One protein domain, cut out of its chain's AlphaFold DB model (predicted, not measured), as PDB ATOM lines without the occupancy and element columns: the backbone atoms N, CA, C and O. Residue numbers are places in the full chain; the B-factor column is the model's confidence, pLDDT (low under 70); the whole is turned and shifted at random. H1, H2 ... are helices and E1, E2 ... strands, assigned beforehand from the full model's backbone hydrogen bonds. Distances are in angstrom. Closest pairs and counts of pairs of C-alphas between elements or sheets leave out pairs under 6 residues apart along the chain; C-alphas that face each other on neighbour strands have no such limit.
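Overview. This is residues 116 to 212 of the 357 residues of the protein "Ankyrin repeat and SOCS box protein 17" of Mizuhopecten yessoensis (UniProt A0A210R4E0). Two small lobes lie at the two ends of a loose frame: one holds the helical hairpin H1 and H2 with H5 near H1, the other holds helices H3 and H4 and the short strand pair E1 and E2. A tight link joins H2 to E1, and a long unnamed stretch, residues 178 to 203, leads from E2 back to H5. The printed part has 97 residues, with elements in the order H1 H2 E1 H3 H4 E2 H5; the two-stranded sheet is antiparallel, and the class is mostly helix, though under half of the residues are in named elements. The whole is only just compact, close to loose, with a radius of gyration of the C-alphas of 14.6 A and spans of 41 by 32 by 19 A.

Arrangement. H1, residues 116 to 121, and H2, residues 130 to 142, form a helical hairpin; H2 touches H1 with residues 131 to 135 alone. Their closest C-alphas, of Asp 118 and Val 132, are 6.0 A apart, and they run opposite ways at a steep tilt of 39 degrees. E1, residues 146 to 148, and E2, residues 175 to 177, are antiparallel neighbours at 148 degrees, with N 147 and O 176 2.8 A apart, within hydrogen-bond range. H3, residues 154 to 158, and H4, residues 164 to 172, only just touch, with 3 pairs of C-alphas within 8 A, the closest those of Val 158 and Tyr 167 at 7.4 A. H5, residues 204 to 210, is close to H1 but not clearly touching; their closest C-alphas, of Met 116 and Cys 204, are 6.8 A apart. H4 and H5 are apart. Every O i to N i+4 pair is within hydrogen-bond range in H1, H2, H3 and H5, and 3 of 5 in H4.

Along the chain. H1 begins at C-alpha 116 (76.142, 83.340, 64.561) and is 8.6 A long. H2 is 18.5 A, E1 6.6 A, H3 6.0 A, H4 12.8 A and E2 7.1 A. H5, 9.9 A, ends at C-alpha 210 (66.395, 81.019, 56.608).

Size, cuts and confidence. The C-alphas farthest apart, of Ala 127 and Glu 152, are 41.6 A apart. The printed part has no cut. The link from E2 to H5 is long, with 26 residues. Mean pLDDT of the printed part is 75.6; residue 128, residues 152 to 166 and residues 184 to 201 are under 70.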
ATOM      1  N   MET A 116      77.223  84.104  65.171       82.44
ATOM      2  CA  MET A 116      76.142  83.340  64.561       82.44
ATOM      3  C   MET A 116      76.629  82.200  63.673       82.44
ATOM      4  O   MET A 116      75.996  81.150  63.684       82.44
ATOM      5  N   ARG A 117      77.735  82.361  62.933       83.94
ATOM      6  CA  ARG A 117      78.305  81.301  62.083       83.94
ATOM      7  C   ARG A 117      78.473  80.007  62.868       83.94
ATOM      8  O   ARG A 117      78.024  78.958  62.417       83.94
ATOM      9  N   ASP A 118      79.076  80.104  64.048       83.38
ATOM     10  CA  ASP A 118      79.357  78.935  64.874       83.38
ATOM     11  C   ASP A 118      78.048  78.288  65.352       83.38
ATOM     12  O   ASP A 118      77.895  77.078  65.254       83.38
ATOM     13  N   LEU A 119      77.042  79.076  65.746       85.62
ATOM     14  CA  LEU A 119      75.729  78.544  66.142       85.62
ATOM     15  C   LEU A 119      74.965  77.881  64.994       85.62
ATOM     16  O   LEU A 119      74.273  76.893  65.216       85.62
ATOM     17  N   LEU A 120      75.066  78.421  63.779       85.19
ATOM     18  CA  LEU A 120      74.394  77.866  62.604       85.19
ATOM     19  C   LEU A 120      75.076  76.589  62.105       85.19
ATOM     20  O   LEU A 120      74.405  75.732  61.521       85.19
ATOM     21  N   HIS A 121      76.381  76.441  62.347       83.75
ATOM     22  CA  HIS A 121      77.136  75.254  61.961       83.75
ATOM     23  C   HIS A 121      76.654  73.997  62.701       83.75
ATOM     24  O   HIS A 121      76.511  72.941  62.087       83.75
ATOM     25  N   TYR A 122      76.332  74.112  63.991       79.44
ATOM     26  CA  TYR A 122      75.874  72.981  64.797       79.44
ATOM     27  C   TYR A 122      74.349  72.808  64.736       79.44
ATOM     28  O   TYR A 122      73.581  73.763  64.644       79.44
ATOM     29  N   GLU A 123      73.885  71.558  64.773       73.00
ATOM     30  CA  GLU A 123      72.457  71.260  64.952       73.00
ATOM     31  C   GLU A 123      72.017  71.480  66.397       73.00
ATOM     32  O   GLU A 123      70.887  71.902  66.648       73.00
ATOM     33  N   ASP A 124      72.921  71.217  67.343       78.00
ATOM     34  CA  ASP A 124      72.675  71.368  68.765       78.00
ATOM     35  C   ASP A 124      73.636  72.371  69.416       78.00
ATOM     36  O   ASP A 124      74.781  72.020  69.702       78.00
ATOM     37  N   PRO A 125      73.183  73.602  69.711       76.25
ATOM     38  CA  PRO A 125      73.988  74.591  70.421       76.25
ATOM     39  C   PRO A 125      74.351  74.183  71.857       76.25
ATOM     40  O   PRO A 125      75.168  74.853  72.478       76.25
ATOM     41  N   SER A 126      73.759  73.120  72.421       73.56
ATOM     42  CA  SER A 126      74.216  72.590  73.714       73.56
ATOM     43  C   SER A 126      75.433  71.671  73.608       73.56
ATOM     44  O   SER A 126      75.998  71.308  74.639       73.56
ATOM     45  N   ALA A 127      75.860  71.296  72.397       72.81
ATOM     46  CA  ALA A 127      77.100  70.558  72.206       72.81
ATOM     47  C   ALA A 127      78.286  71.466  72.574       72.81
ATOM     48  O   ALA A 127      78.591  72.435  71.879       72.81
ATOM     49  N   ALA A 128      78.920  71.176  73.711       64.12
ATOM     50  CA  ALA A 128      79.952  72.026  74.282       64.12
ATOM     51  C   ALA A 128      81.212  72.035  73.404       64.12
ATOM     52  O   ALA A 128      81.987  71.080  73.382       64.12
ATOM     53  N   ASN A 129      81.438  73.151  72.721       86.06
ATOM     54  CA  ASN A 129      82.755  73.559  72.258       86.06
ATOM     55  C   ASN A 129      82.970  75.037  72.602       86.06
ATOM     56  O   ASN A 129      82.018  75.774  72.873       86.06
ATOM     57  N   ASP A 130      84.231  75.457  72.619       87.94
ATOM     58  CA  ASP A 130      84.592  76.799  73.072       87.94
ATOM     59  C   ASP A 130      83.990  77.907  72.187       87.94
ATOM     60  O   ASP A 130      83.551  78.940  72.692       87.94
ATOM     61  N   ALA A 131      83.860  77.658  70.879       85.62
ATOM     62  CA  ALA A 131      83.271  78.605  69.935       85.62
ATOM     63  C   ALA A 131      81.784  78.867  70.234       85.62
ATOM     64  O   ALA A 131      81.364  80.014  70.382       85.62
ATOM     65  N   VAL A 132      80.993  77.808  70.419       88.75
ATOM     66  CA  VAL A 132      79.574  77.899  70.786       88.75
ATOM     67  C   VAL A 132      79.411  78.542  72.163       88.75
ATOM     68  O   VAL A 132      78.560  79.416  72.330       88.75
ATOM     69  N   ALA A 133      80.256  78.188  73.136       91.12
ATOM     70  CA  ALA A 133      80.235  78.798  74.465       91.12
ATOM     71  C   ALA A 133      80.526  80.308  74.412       91.12
ATOM     72  O   ALA A 133      79.841  81.098  75.071       91.12
ATOM     73  N   LYS A 134      81.486  80.728  73.581       90.31
ATOM     74  CA  LYS A 134      81.790  82.138  73.327       90.31
ATOM     75  C   LYS A 134      80.614  82.860  72.666       90.31
ATOM     76  O   LYS A 134      80.247  83.948  73.111       90.31
ATOM     77  N   SER A 135      79.977  82.259  71.662       89.81
ATOM     78  CA  SER A 135      78.790  82.833  71.016       89.81
ATOM     79  C   SER A 135      77.628  82.998  71.993       89.81
ATOM     80  O   SER A 135      77.027  84.071  72.060       89.81
ATOM     81  N   MET A 136      77.356  81.980  72.814       91.06
ATOM     82  CA  MET A 136      76.327  82.040  73.855       91.06
ATOM     83  C   MET A 136      76.630  83.114  74.901       91.06
ATOM     84  O   MET A 136      75.727  83.845  75.309       91.06
ATOM     85  N   TYR A 137      77.898  83.268  75.292       92.88
ATOM     86  CA  TYR A 137      78.331  84.339  76.185       92.88
ATOM     87  C   TYR A 137      78.032  85.724  75.596       92.88
ATOM     88  O   TYR A 137      77.443  86.561  76.281       92.88
ATOM     89  N   VAL A 138      78.378  85.972  74.328       90.81
ATOM     90  CA  VAL A 138      78.122  87.269  73.680       90.81
ATOM     91  C   VAL A 138      76.619  87.529  73.542       90.81
ATOM     92  O   VAL A 138      76.156  88.609  73.905       90.81
ATOM     93  N   ILE A 139      75.835  86.536  73.110       90.94
ATOM     94  CA  ILE A 139      74.368  86.636  73.018       90.94
ATOM     95  C   ILE A 139      73.753  86.975  74.384       90.94
ATOM     96  O   ILE A 139      72.938  87.893  74.482       90.94
ATOM     97  N   GLY A 140      74.195  86.310  75.453       91.19
ATOM     98  CA  GLY A 140      73.764  86.593  76.826       91.19
ATOM     99  C   GLY A 140      73.889  88.069  77.215       91.19
ATOM    100  O   GLY A 140      73.007  88.625  77.867       91.19
ATOM    101  N   HIS A 141      74.964  88.719  76.770       91.62
ATOM    102  CA  HIS A 141      75.283  90.108  77.107       91.62
ATOM    103  C   HIS A 141      74.702  91.145  76.134       91.62
ATOM    104  O   HIS A 141      74.665  92.335  76.453       91.62
ATOM    105  N   CYS A 142      74.210  90.705  74.975       90.06
ATOM    106  CA  CYS A 142      73.481  91.540  74.020       90.06
ATOM    107  C   CYS A 142      71.987  91.682  74.362       90.06
ATOM    108  O   CYS A 142      71.318  92.562  73.811       90.06
ATOM    109  N   ALA A 143      71.450  90.848  75.261       89.44
ATOM    110  CA  ALA A 143      70.064  90.954  75.707       89.44
ATOM    111  C   ALA A 143      69.764  92.375  76.212       89.44
ATOM    112  O   ALA A 143      70.578  93.021  76.862       89.44
ATOM    113  N   GLY A 144      68.616  92.931  75.820       88.81
ATOM    114  CA  GLY A 144      68.196  94.274  76.239       88.81
ATOM    115  C   GLY A 144      69.123  95.425  75.831       88.81
ATOM    116  O   GLY A 144      68.839  96.577  76.164       88.81
ATOM    117  N   PHE A 145      70.207  95.162  75.096       91.69
ATOM    118  CA  PHE A 145      71.151  96.186  74.690       91.69
ATOM    119  C   PHE A 145      70.502  97.071  73.627       91.69
ATOM    120  O   PHE A 145      70.257  96.649  72.499       91.69
ATOM    121  N   ARG A 146      70.180  98.306  74.016       90.19
ATOM    122  CA  ARG A 146      69.608  99.322  73.135       90.19
ATOM    123  C   ARG A 146      70.702 100.152  72.486       90.19
ATOM    124  O   ARG A 146      71.600 100.647  73.167       90.19
ATOM    125  N   VAL A 147      70.562 100.366  71.188       87.00
ATOM    126  CA  VAL A 147      71.462 101.169  70.370       87.00
ATOM    127  C   VAL A 147      70.714 102.405  69.890       87.00
ATOM    128  O   VAL A 147      69.645 102.303  69.289       87.00
ATOM    129  N   THR A 148      71.266 103.585  70.181       86.38
ATOM    130  CA  THR A 148      70.755 104.864  69.671       86.38
ATOM    131  C   THR A 148      71.462 105.188  68.364       86.38
ATOM    132  O   THR A 148      72.655 105.490  68.368       86.38
ATOM    133  N   LEU A 149      70.733 105.131  67.254       78.00
ATOM    134  CA  LEU A 149      71.318 105.245  65.914       78.00
ATOM    135  C   LEU A 149      71.636 106.692  65.514       78.00
ATOM    136  O   LEU A 149      72.469 106.925  64.646       78.00
ATOM    137  N   THR A 150      71.008 107.660  66.179       73.56
ATOM    138  CA  THR A 150      71.142 109.102  65.920       73.56
ATOM    139  C   THR A 150      72.249 109.778  66.729       73.56
ATOM    140  O   THR A 150      72.546 110.945  66.495       73.56
ATOM    141  N   LYS A 151      72.895 109.076  67.676       75.19
ATOM    142  CA  LYS A 151      74.069 109.628  68.370       75.19
ATOM    143  C   LYS A 151      75.213 109.776  67.364       75.19
ATOM    144  O   LYS A 151      75.611 108.784  66.751       75.19
ATOM    145  N   GLU A 152      75.726 111.005  67.262       51.31
ATOM    146  CA  GLU A 152      76.435 111.664  66.138       51.31
ATOM    147  C   GLU A 152      77.613 110.946  65.451       51.31
ATOM    148  O   GLU A 152      78.258 111.529  64.597       51.31
ATOM    149  N   ASN A 153      77.940 109.694  65.759       60.12
ATOM    150  CA  ASN A 153      79.019 108.988  65.063       60.12
ATOM    151  C   ASN A 153      78.680 107.553  64.661       60.12
ATOM    152  O   ASN A 153      79.465 106.939  63.943       60.12
ATOM    153  N   LEU A 154      77.563 106.988  65.134       69.06
ATOM    154  CA  LEU A 154      77.199 105.618  64.778       69.06
ATOM    155  C   LEU A 154      76.442 105.593  63.448       69.06
ATOM    156  O   LEU A 154      76.859 104.871  62.549       69.06
ATOM    157  N   GLY A 155      75.413 106.435  63.293       64.69
ATOM    158  CA  GLY A 155      74.613 106.533  62.068       64.69
ATOM    159  C   GLY A 155      75.470 106.700  60.812       64.69
ATOM    160  O   GLY A 155      75.413 105.860  59.922       64.69
ATOM    161  N   ASP A 156      76.349 107.699  60.779       67.00
ATOM    162  CA  ASP A 156      77.163 107.987  59.590       67.00
ATOM    163  C   ASP A 156      78.171 106.876  59.258       67.00
ATOM    164  O   ASP A 156      78.380 106.563  58.087       67.00
ATOM    165  N   SER A 157      78.755 106.227  60.276       68.50
ATOM    166  CA  SER A 157      79.678 105.096  60.079       68.50
ATOM    167  C   SER A 157      78.980 103.837  59.558       68.50
ATOM    168  O   SER A 157      79.550 103.068  58.793       68.50
ATOM    169  N   VAL A 158      77.724 103.630  59.950       65.62
ATOM    170  CA  VAL A 158      76.965 102.411  59.659       65.62
ATOM    171  C   VAL A 158      76.236 102.497  58.304       65.62
ATOM    172  O   VAL A 158      75.930 101.474  57.698       65.62
ATOM    173  N   LEU A 159      76.009 103.707  57.782       59.19
ATOM    174  CA  LEU A 159      75.267 103.975  56.541       59.19
ATOM    175  C   LEU A 159      76.078 103.869  55.236       59.19
ATOM    176  O   LEU A 159      75.552 104.214  54.173       59.19
ATOM    177  N   MET A 160      77.336 103.429  55.274       62.06
ATOM    178  CA  MET A 160      78.135 103.267  54.055       62.06
ATOM    179  C   MET A 160      77.826 101.939  53.335       62.06
ATOM    180  O   MET A 160      77.624 100.907  53.969       62.06
ATOM    181  N   GLY A 161      77.791 101.964  51.996       64.25
ATOM    182  CA  GLY A 161      77.622 100.771  51.151       64.25
ATOM    183  C   GLY A 161      76.168 100.336  50.855       64.25
ATOM    184  O   GLY A 161      75.225 101.097  51.094       64.25
ATOM    185  N   PRO A 162      75.967  99.117  50.307       55.38
ATOM    186  CA  PRO A 162      74.655  98.583  49.899       55.38
ATOM    187  C   PRO A 162      73.647  98.459  51.055       55.38
ATOM    188  O   PRO A 162      72.439  98.598  50.861       55.38
ATOM    189  N   SER A 163      74.145  98.291  52.282       58.75
ATOM    190  CA  SER A 163      73.367  98.167  53.523       58.75
ATOM    191  C   SER A 163      72.615  99.443  53.916       58.75
ATOM    192  O   SER A 163      71.747  99.407  54.791       58.75
ATOM    193  N   ARG A 164      72.926 100.585  53.283       65.44
ATOM    194  CA  ARG A 164      72.351 101.906  53.587       65.44
ATOM    195  C   ARG A 164      70.823 101.910  53.603       65.44
ATOM    196  O   ARG A 164      70.223 102.615  54.412       65.44
ATOM    197  N   ILE A 165      70.196 101.145  52.709       66.00
ATOM    198  CA  ILE A 165      68.734 101.071  52.601       66.00
ATOM    199  C   ILE A 165      68.136 100.471  53.880       66.00
ATOM    200  O   ILE A 165      67.208 101.050  54.439       66.00
ATOM    201  N   VAL A 166      68.724  99.385  54.392       66.19
ATOM    202  CA  VAL A 166      68.256  98.694  55.606       66.19
ATOM    203  C   VAL A 166      68.414  99.587  56.840       66.19
ATOM    204  O   VAL A 166      67.502  99.718  57.655       66.19
ATOM    205  N   TYR A 167      69.544 100.287  56.959       75.12
ATOM    206  CA  TYR A 167      69.794 101.176  58.096       75.12
ATOM    207  C   TYR A 167      68.938 102.451  58.089       75.12
ATOM    208  O   TYR A 167      68.661 103.003  59.157       75.12
ATOM    209  N   LYS A 168      68.456 102.902  56.923       74.00
ATOM    210  CA  LYS A 168      67.549 104.056  56.817       74.00
ATOM    211  C   LYS A 168      66.233 103.829  57.567       74.00
ATOM    212  O   LYS A 168      65.767 104.735  58.254       74.00
ATOM    213  N   GLU A 169      65.653 102.636  57.466       76.00
ATOM    214  CA  GLU A 169      64.424 102.279  58.192       76.00
ATOM    215  C   GLU A 169      64.662 102.207  59.704       76.00
ATOM    216  O   GLU A 169      63.831 102.642  60.502       76.00
ATOM    217  N   LEU A 170      65.824 101.705  60.121       78.81
ATOM    218  CA  LEU A 170      66.177 101.634  61.538       78.81
ATOM    219  C   LEU A 170      66.388 103.023  62.147       78.81
ATOM    220  O   LEU A 170      65.962 103.264  63.275       78.81
ATOM    221  N   LEU A 171      66.963 103.967  61.397       76.69
ATOM    222  CA  LEU A 171      67.121 105.352  61.848       76.69
ATOM    223  C   LEU A 171      65.788 106.031  62.158       76.69
ATOM    224  O   LEU A 171      65.711 106.776  63.133       76.69
ATOM    225  N   GLN A 172      64.730 105.733  61.396       80.69
ATOM    226  CA  GLN A 172      63.384 106.244  61.687       80.69
ATOM    227  C   GLN A 172      62.881 105.791  63.062       80.69
ATOM    228  O   GLN A 172      62.119 106.507  63.708       80.69
ATOM    229  N   LYS A 173      63.337 104.628  63.541       81.00
ATOM    230  CA  LYS A 173      62.986 104.099  64.864       81.00
ATOM    231  C   LYS A 173      63.767 104.764  66.001       81.00
ATOM    232  O   LYS A 173      63.368 104.604  67.151       81.00
ATOM    233  N   ASN A 174      64.836 105.521  65.705       82.88
ATOM    234  CA  ASN A 174      65.761 106.205  66.630       82.88
ATOM    235  C   ASN A 174      66.554 105.271  67.574       82.88
ATOM    236  O   ASN A 174      67.770 105.408  67.737       82.88
ATOM    237  N   VAL A 175      65.875 104.301  68.184       85.75
ATOM    238  CA  VAL A 175      66.405 103.320  69.124       85.75
ATOM    239  C   VAL A 175      65.969 101.925  68.691       85.75
ATOM    240  O   VAL A 175      64.789 101.679  68.453       85.75
ATOM    241  N   VAL A 176      66.927 101.005  68.632       87.50
ATOM    242  CA  VAL A 176      66.707  99.594  68.275       87.50
ATOM    243  C   VAL A 176      67.426  98.681  69.264       87.50
ATOM    244  O   VAL A 176      68.338  99.131  69.965       87.50
ATOM    245  N   HIS A 177      67.031  97.410  69.356       88.81
ATOM    246  CA  HIS A 177      67.813  96.427  70.105       88.81
ATOM    247  C   HIS A 177      68.976  95.905  69.257       88.81
ATOM    248  O   HIS A 177      68.874  95.818  68.038       88.81
ATOM    249  N   TYR A 178      70.085  95.544  69.904       87.69
ATOM    250  CA  TYR A 178      71.304  95.090  69.229       87.69
ATOM    251  C   TYR A 178      71.059  93.873  68.323       87.69
ATOM    252  O   TYR A 178      71.585  93.817  67.218       87.69
ATOM    253  N   PHE A 179      70.208  92.932  68.744       87.62
ATOM    254  CA  PHE A 179      69.831  91.765  67.935       87.62
ATOM    255  C   PHE A 179      69.013  92.088  66.681       87.62
ATOM    256  O   PHE A 179      68.960  91.266  65.767       87.62
ATOM    257  N   ASP A 180      68.382  93.259  66.642       84.31
ATOM    258  CA  ASP A 180      67.619  93.718  65.483       84.31
ATOM    259  C   ASP A 180      68.521  94.431  64.466       84.31
ATOM    260  O   ASP A 180      68.050  94.835  63.401       84.31
ATOM    261  N   LEU A 181      69.807  94.618  64.792       83.88
ATOM    262  CA  LEU A 181      70.746  95.228  63.871       83.88
ATOM    263  C   LEU A 181      71.065  94.275  62.710       83.88
ATOM    264  O   LEU A 181      71.194  93.062  62.907       83.88
ATOM    265  N   PRO A 182      71.219  94.817  61.495       77.44
ATOM    266  CA  PRO A 182      71.683  94.066  60.348       77.44
ATOM    267  C   PRO A 182      73.081  93.507  60.603       77.44
ATOM    268  O   PRO A 182      73.935  94.176  61.181       77.44
ATOM    269  N   THR A 183      73.321  92.294  60.129       76.81
ATOM    270  CA  THR A 183      74.628  91.637  60.139       76.81
ATOM    271  C   THR A 183      75.120  91.412  58.714       76.81
ATOM    272  O   THR A 183      74.371  91.604  57.755       76.81
ATOM    273  N   GLY A 184      76.399  91.076  58.551       62.31
ATOM    274  CA  GLY A 184      77.013  91.002  57.222       62.31
ATOM    275  C   GLY A 184      78.205  90.061  57.120       62.31
ATOM    276  O   GLY A 184      79.177  90.383  56.450       62.31
ATOM    277  N   HIS A 185      78.197  88.921  57.805       64.75
ATOM    278  CA  HIS A 185      79.349  88.028  57.725       64.75
ATOM    279  C   HIS A 185      79.329  87.166  56.443       64.75
ATOM    280  O   HIS A 185      78.398  86.376  56.282       64.75
ATOM    281  N   PRO A 186      80.350  87.245  55.558       58.16
ATOM    282  CA  PRO A 186      80.343  86.548  54.265       58.16
ATOM    283  C   PRO A 186      80.198  85.029  54.385       58.16
ATOM    284  O   PRO A 186      79.580  84.394  53.540       58.16
ATOM    285  N   THR A 187      80.730  84.436  55.460       60.81
ATOM    286  CA  THR A 187      80.668  82.980  55.675       60.81
ATOM    287  C   THR A 187      79.371  82.510  56.339       60.81
ATOM    288  O   THR A 187      79.290  81.353  56.742       60.81
ATOM    289  N   LEU A 188      78.374  83.384  56.517       64.19
ATOM    290  CA  LEU A 188      77.016  82.951  56.867       64.19
ATOM    291  C   LEU A 188      76.331  82.220  55.701       64.19
ATOM    292  O   LEU A 188      75.227  81.711  55.879       64.19
ATOM    293  N   SER A 189      77.004  82.118  54.545       53.16
ATOM    294  CA  SER A 189      76.658  81.284  53.392       53.16
ATOM    295  C   SER A 189      76.686  79.784  53.735       53.16
ATOM    296  O   SER A 189      77.502  79.008  53.242       53.16
ATOM    297  N   MET A 190      75.779  79.347  54.597       53.69
ATOM    298  CA  MET A 190      75.455  77.931  54.758       53.69
ATOM    299  C   MET A 190      74.566  77.434  53.599       53.69
ATOM    300  O   MET A 190      74.346  76.232  53.469       53.69
ATOM    301  N   SER A 191      74.112  78.325  52.703       47.66
ATOM    302  CA  SER A 191      73.558  77.948  51.401       47.66
ATOM    303  C   SER A 191      74.645  78.013  50.321       47.66
ATOM    304  O   SER A 191      75.287  79.038  50.102       47.66
ATOM    305  N   ALA A 192      74.875  76.893  49.637       39.38
ATOM    306  CA  ALA A 192      76.006  76.711  48.722       39.38
ATOM    307  C   ALA A 192      75.955  77.550  47.421       39.38
ATOM    308  O   ALA A 192      76.844  77.400  46.592       39.38
ATOM    309  N   ASN A 193      74.944  78.406  47.210       47.19
ATOM    310  CA  ASN A 193      74.643  78.971  45.884       47.19
ATOM    311  C   ASN A 193      74.303  80.475  45.844       47.19
ATOM    312  O   ASN A 193      73.974  80.975  44.771       47.19
ATOM    313  N   ALA A 194      74.342  81.207  46.961       49.44
ATOM    314  CA  ALA A 194      74.038  82.643  46.956       49.44
ATOM    315  C   ALA A 194      75.327  83.489  46.980       49.44
ATOM    316  O   ALA A 194      76.232  83.187  47.762       49.44
ATOM    317  N   PRO A 195      75.436  84.548  46.153       53.12
ATOM    318  CA  PRO A 195      76.580  85.449  46.201       53.12
ATOM    319  C   PRO A 195      76.664  86.143  47.579       53.12
ATOM    320  O   PRO A 195      75.622  86.476  48.151       53.12
ATOM    321  N   PRO A 196      77.878  86.408  48.109       53.12
ATOM    322  CA  PRO A 196      78.087  87.004  49.439       53.12
ATOM    323  C   PRO A 196      77.336  88.324  49.671       53.12
ATOM    324  O   PRO A 196      76.984  88.662  50.799       53.12
ATOM    325  N   GLU A 197      77.070  89.057  48.592       56.81
ATOM    326  CA  GLU A 197      76.389  90.354  48.574       56.81
ATOM    327  C   GLU A 197      74.930  90.280  49.063       56.81
ATOM    328  O   GLU A 197      74.420  91.261  49.600       56.81
ATOM    329  N   ASN A 198      74.275  89.116  48.961       55.78
ATOM    330  CA  ASN A 198      72.864  88.941  49.337       55.78
ATOM    331  C   ASN A 198      72.627  88.838  50.853       55.78
ATOM    332  O   ASN A 198      71.496  89.007  51.312       55.78
ATOM    333  N   PHE A 199      73.672  88.546  51.629       59.31
ATOM    334  CA  PHE A 199      73.569  88.334  53.080       59.31
ATOM    335  C   PHE A 199      73.874  89.590  53.890       59.31
ATOM    336  O   PHE A 199      73.600  89.655  55.091       59.31
ATOM    337  N   VAL A 200      74.439  90.605  53.240       62.91
ATOM    338  CA  VAL A 200      74.725  91.884  53.873       62.91
ATOM    339  C   VAL A 200      73.405  92.589  54.180       62.91
ATOM    340  O   VAL A 200      72.617  92.885  53.287       62.91
ATOM    341  N   GLY A 201      73.170  92.886  55.457       69.06
ATOM    342  CA  GLY A 201      71.967  93.586  55.894       69.06
ATOM    343  C   GLY A 201      70.907  92.690  56.550       69.06
ATOM    344  O   GLY A 201      69.831  93.179  56.891       69.06
ATOM    345  N   GLN A 202      71.184  91.401  56.755       77.19
ATOM    346  CA  GLN A 202      70.238  90.463  57.369       77.19
ATOM    347  C   GLN A 202      70.440  90.351  58.885       77.19
ATOM    348  O   GLN A 202      71.567  90.340  59.372       77.19
ATOM    349  N   THR A 203      69.358  90.243  59.658       84.31
ATOM    350  CA  THR A 203      69.450  90.064  61.120       84.31
ATOM    351  C   THR A 203      69.805  88.619  61.486       84.31
ATOM    352  O   THR A 203      69.554  87.685  60.725       84.31
ATOM    353  N   CYS A 204      70.325  88.397  62.695       86.44
ATOM    354  CA  CYS A 204      70.611  87.042  63.189       86.44
ATOM    355  C   CYS A 204      69.375  86.147  63.227       86.44
ATOM    356  O   CYS A 204      69.460  84.956  62.929       86.44
ATOM    357  N   MET A 205      68.222  86.726  63.576       91.44
ATOM    358  CA  MET A 205      66.954  86.004  63.579       91.44
ATOM    359  C   MET A 205      66.558  85.576  62.165       91.44
ATOM    360  O   MET A 205      66.131  84.439  61.981       91.44
ATOM    361  N   PHE A 206      66.729  86.457  61.170       88.44
ATOM    362  CA  PHE A 206      66.458  86.125  59.773       88.44
ATOM    363  C   PHE A 206      67.302  84.931  59.330       88.44
ATOM    364  O   PHE A 206      66.749  83.945  58.861       88.44
ATOM    365  N   LEU A 207      68.613  84.974  59.574       86.00
ATOM    366  CA  LEU A 207      69.539  83.905  59.192       86.00
ATOM    367  C   LEU A 207      69.204  82.569  59.865       86.00
ATOM    368  O   LEU A 207      69.239  81.524  59.219       86.00
ATOM    369  N   ALA A 208      68.844  82.583  61.153       89.44
ATOM    370  CA  ALA A 208      68.421  81.375  61.864       89.44
ATOM    371  C   ALA A 208      67.114  80.788  61.298       89.44
ATOM    372  O   ALA A 208      66.962  79.565  61.245       89.44
ATOM    373  N   CYS A 209      66.194  81.649  60.850       90.50
ATOM    374  CA  CYS A 209      64.953  81.249  60.190       90.50
ATOM    375  C   CYS A 209      65.197  80.727  58.766       90.50
ATOM    376  O   CYS A 209      64.665  79.682  58.410       90.50
ATOM    377  N   GLU A 210      66.025  81.408  57.973       86.19
ATOM    378  CA  GLU A 210      66.395  81.019  56.608       86.19
ATOM    379  C   GLU A 210      67.091  79.651  56.582       86.19
ATOM    380  O   GLU A 210      66.763  78.797  55.763       86.19
ATOM    381  N   ASN A 211      67.995  79.409  57.535       85.19
ATOM    382  CA  ASN A 211      68.712  78.141  57.672       85.19
ATOM    383  C   ASN A 211      67.929  77.074  58.454       85.19
ATOM    384  O   ASN A 211      68.467  75.995  58.702       85.19
ATOM    385  N   LEU A 212      66.689  77.373  58.864       89.56
ATOM    386  CA  LEU A 212      65.795  76.469  59.589       89.56
ATOM    387  C   LEU A 212      66.487  75.790  60.782       89.56
ATOM    388  O   LEU A 212      66.575  74.566  60.866       89.56
TER     389      LEU A 212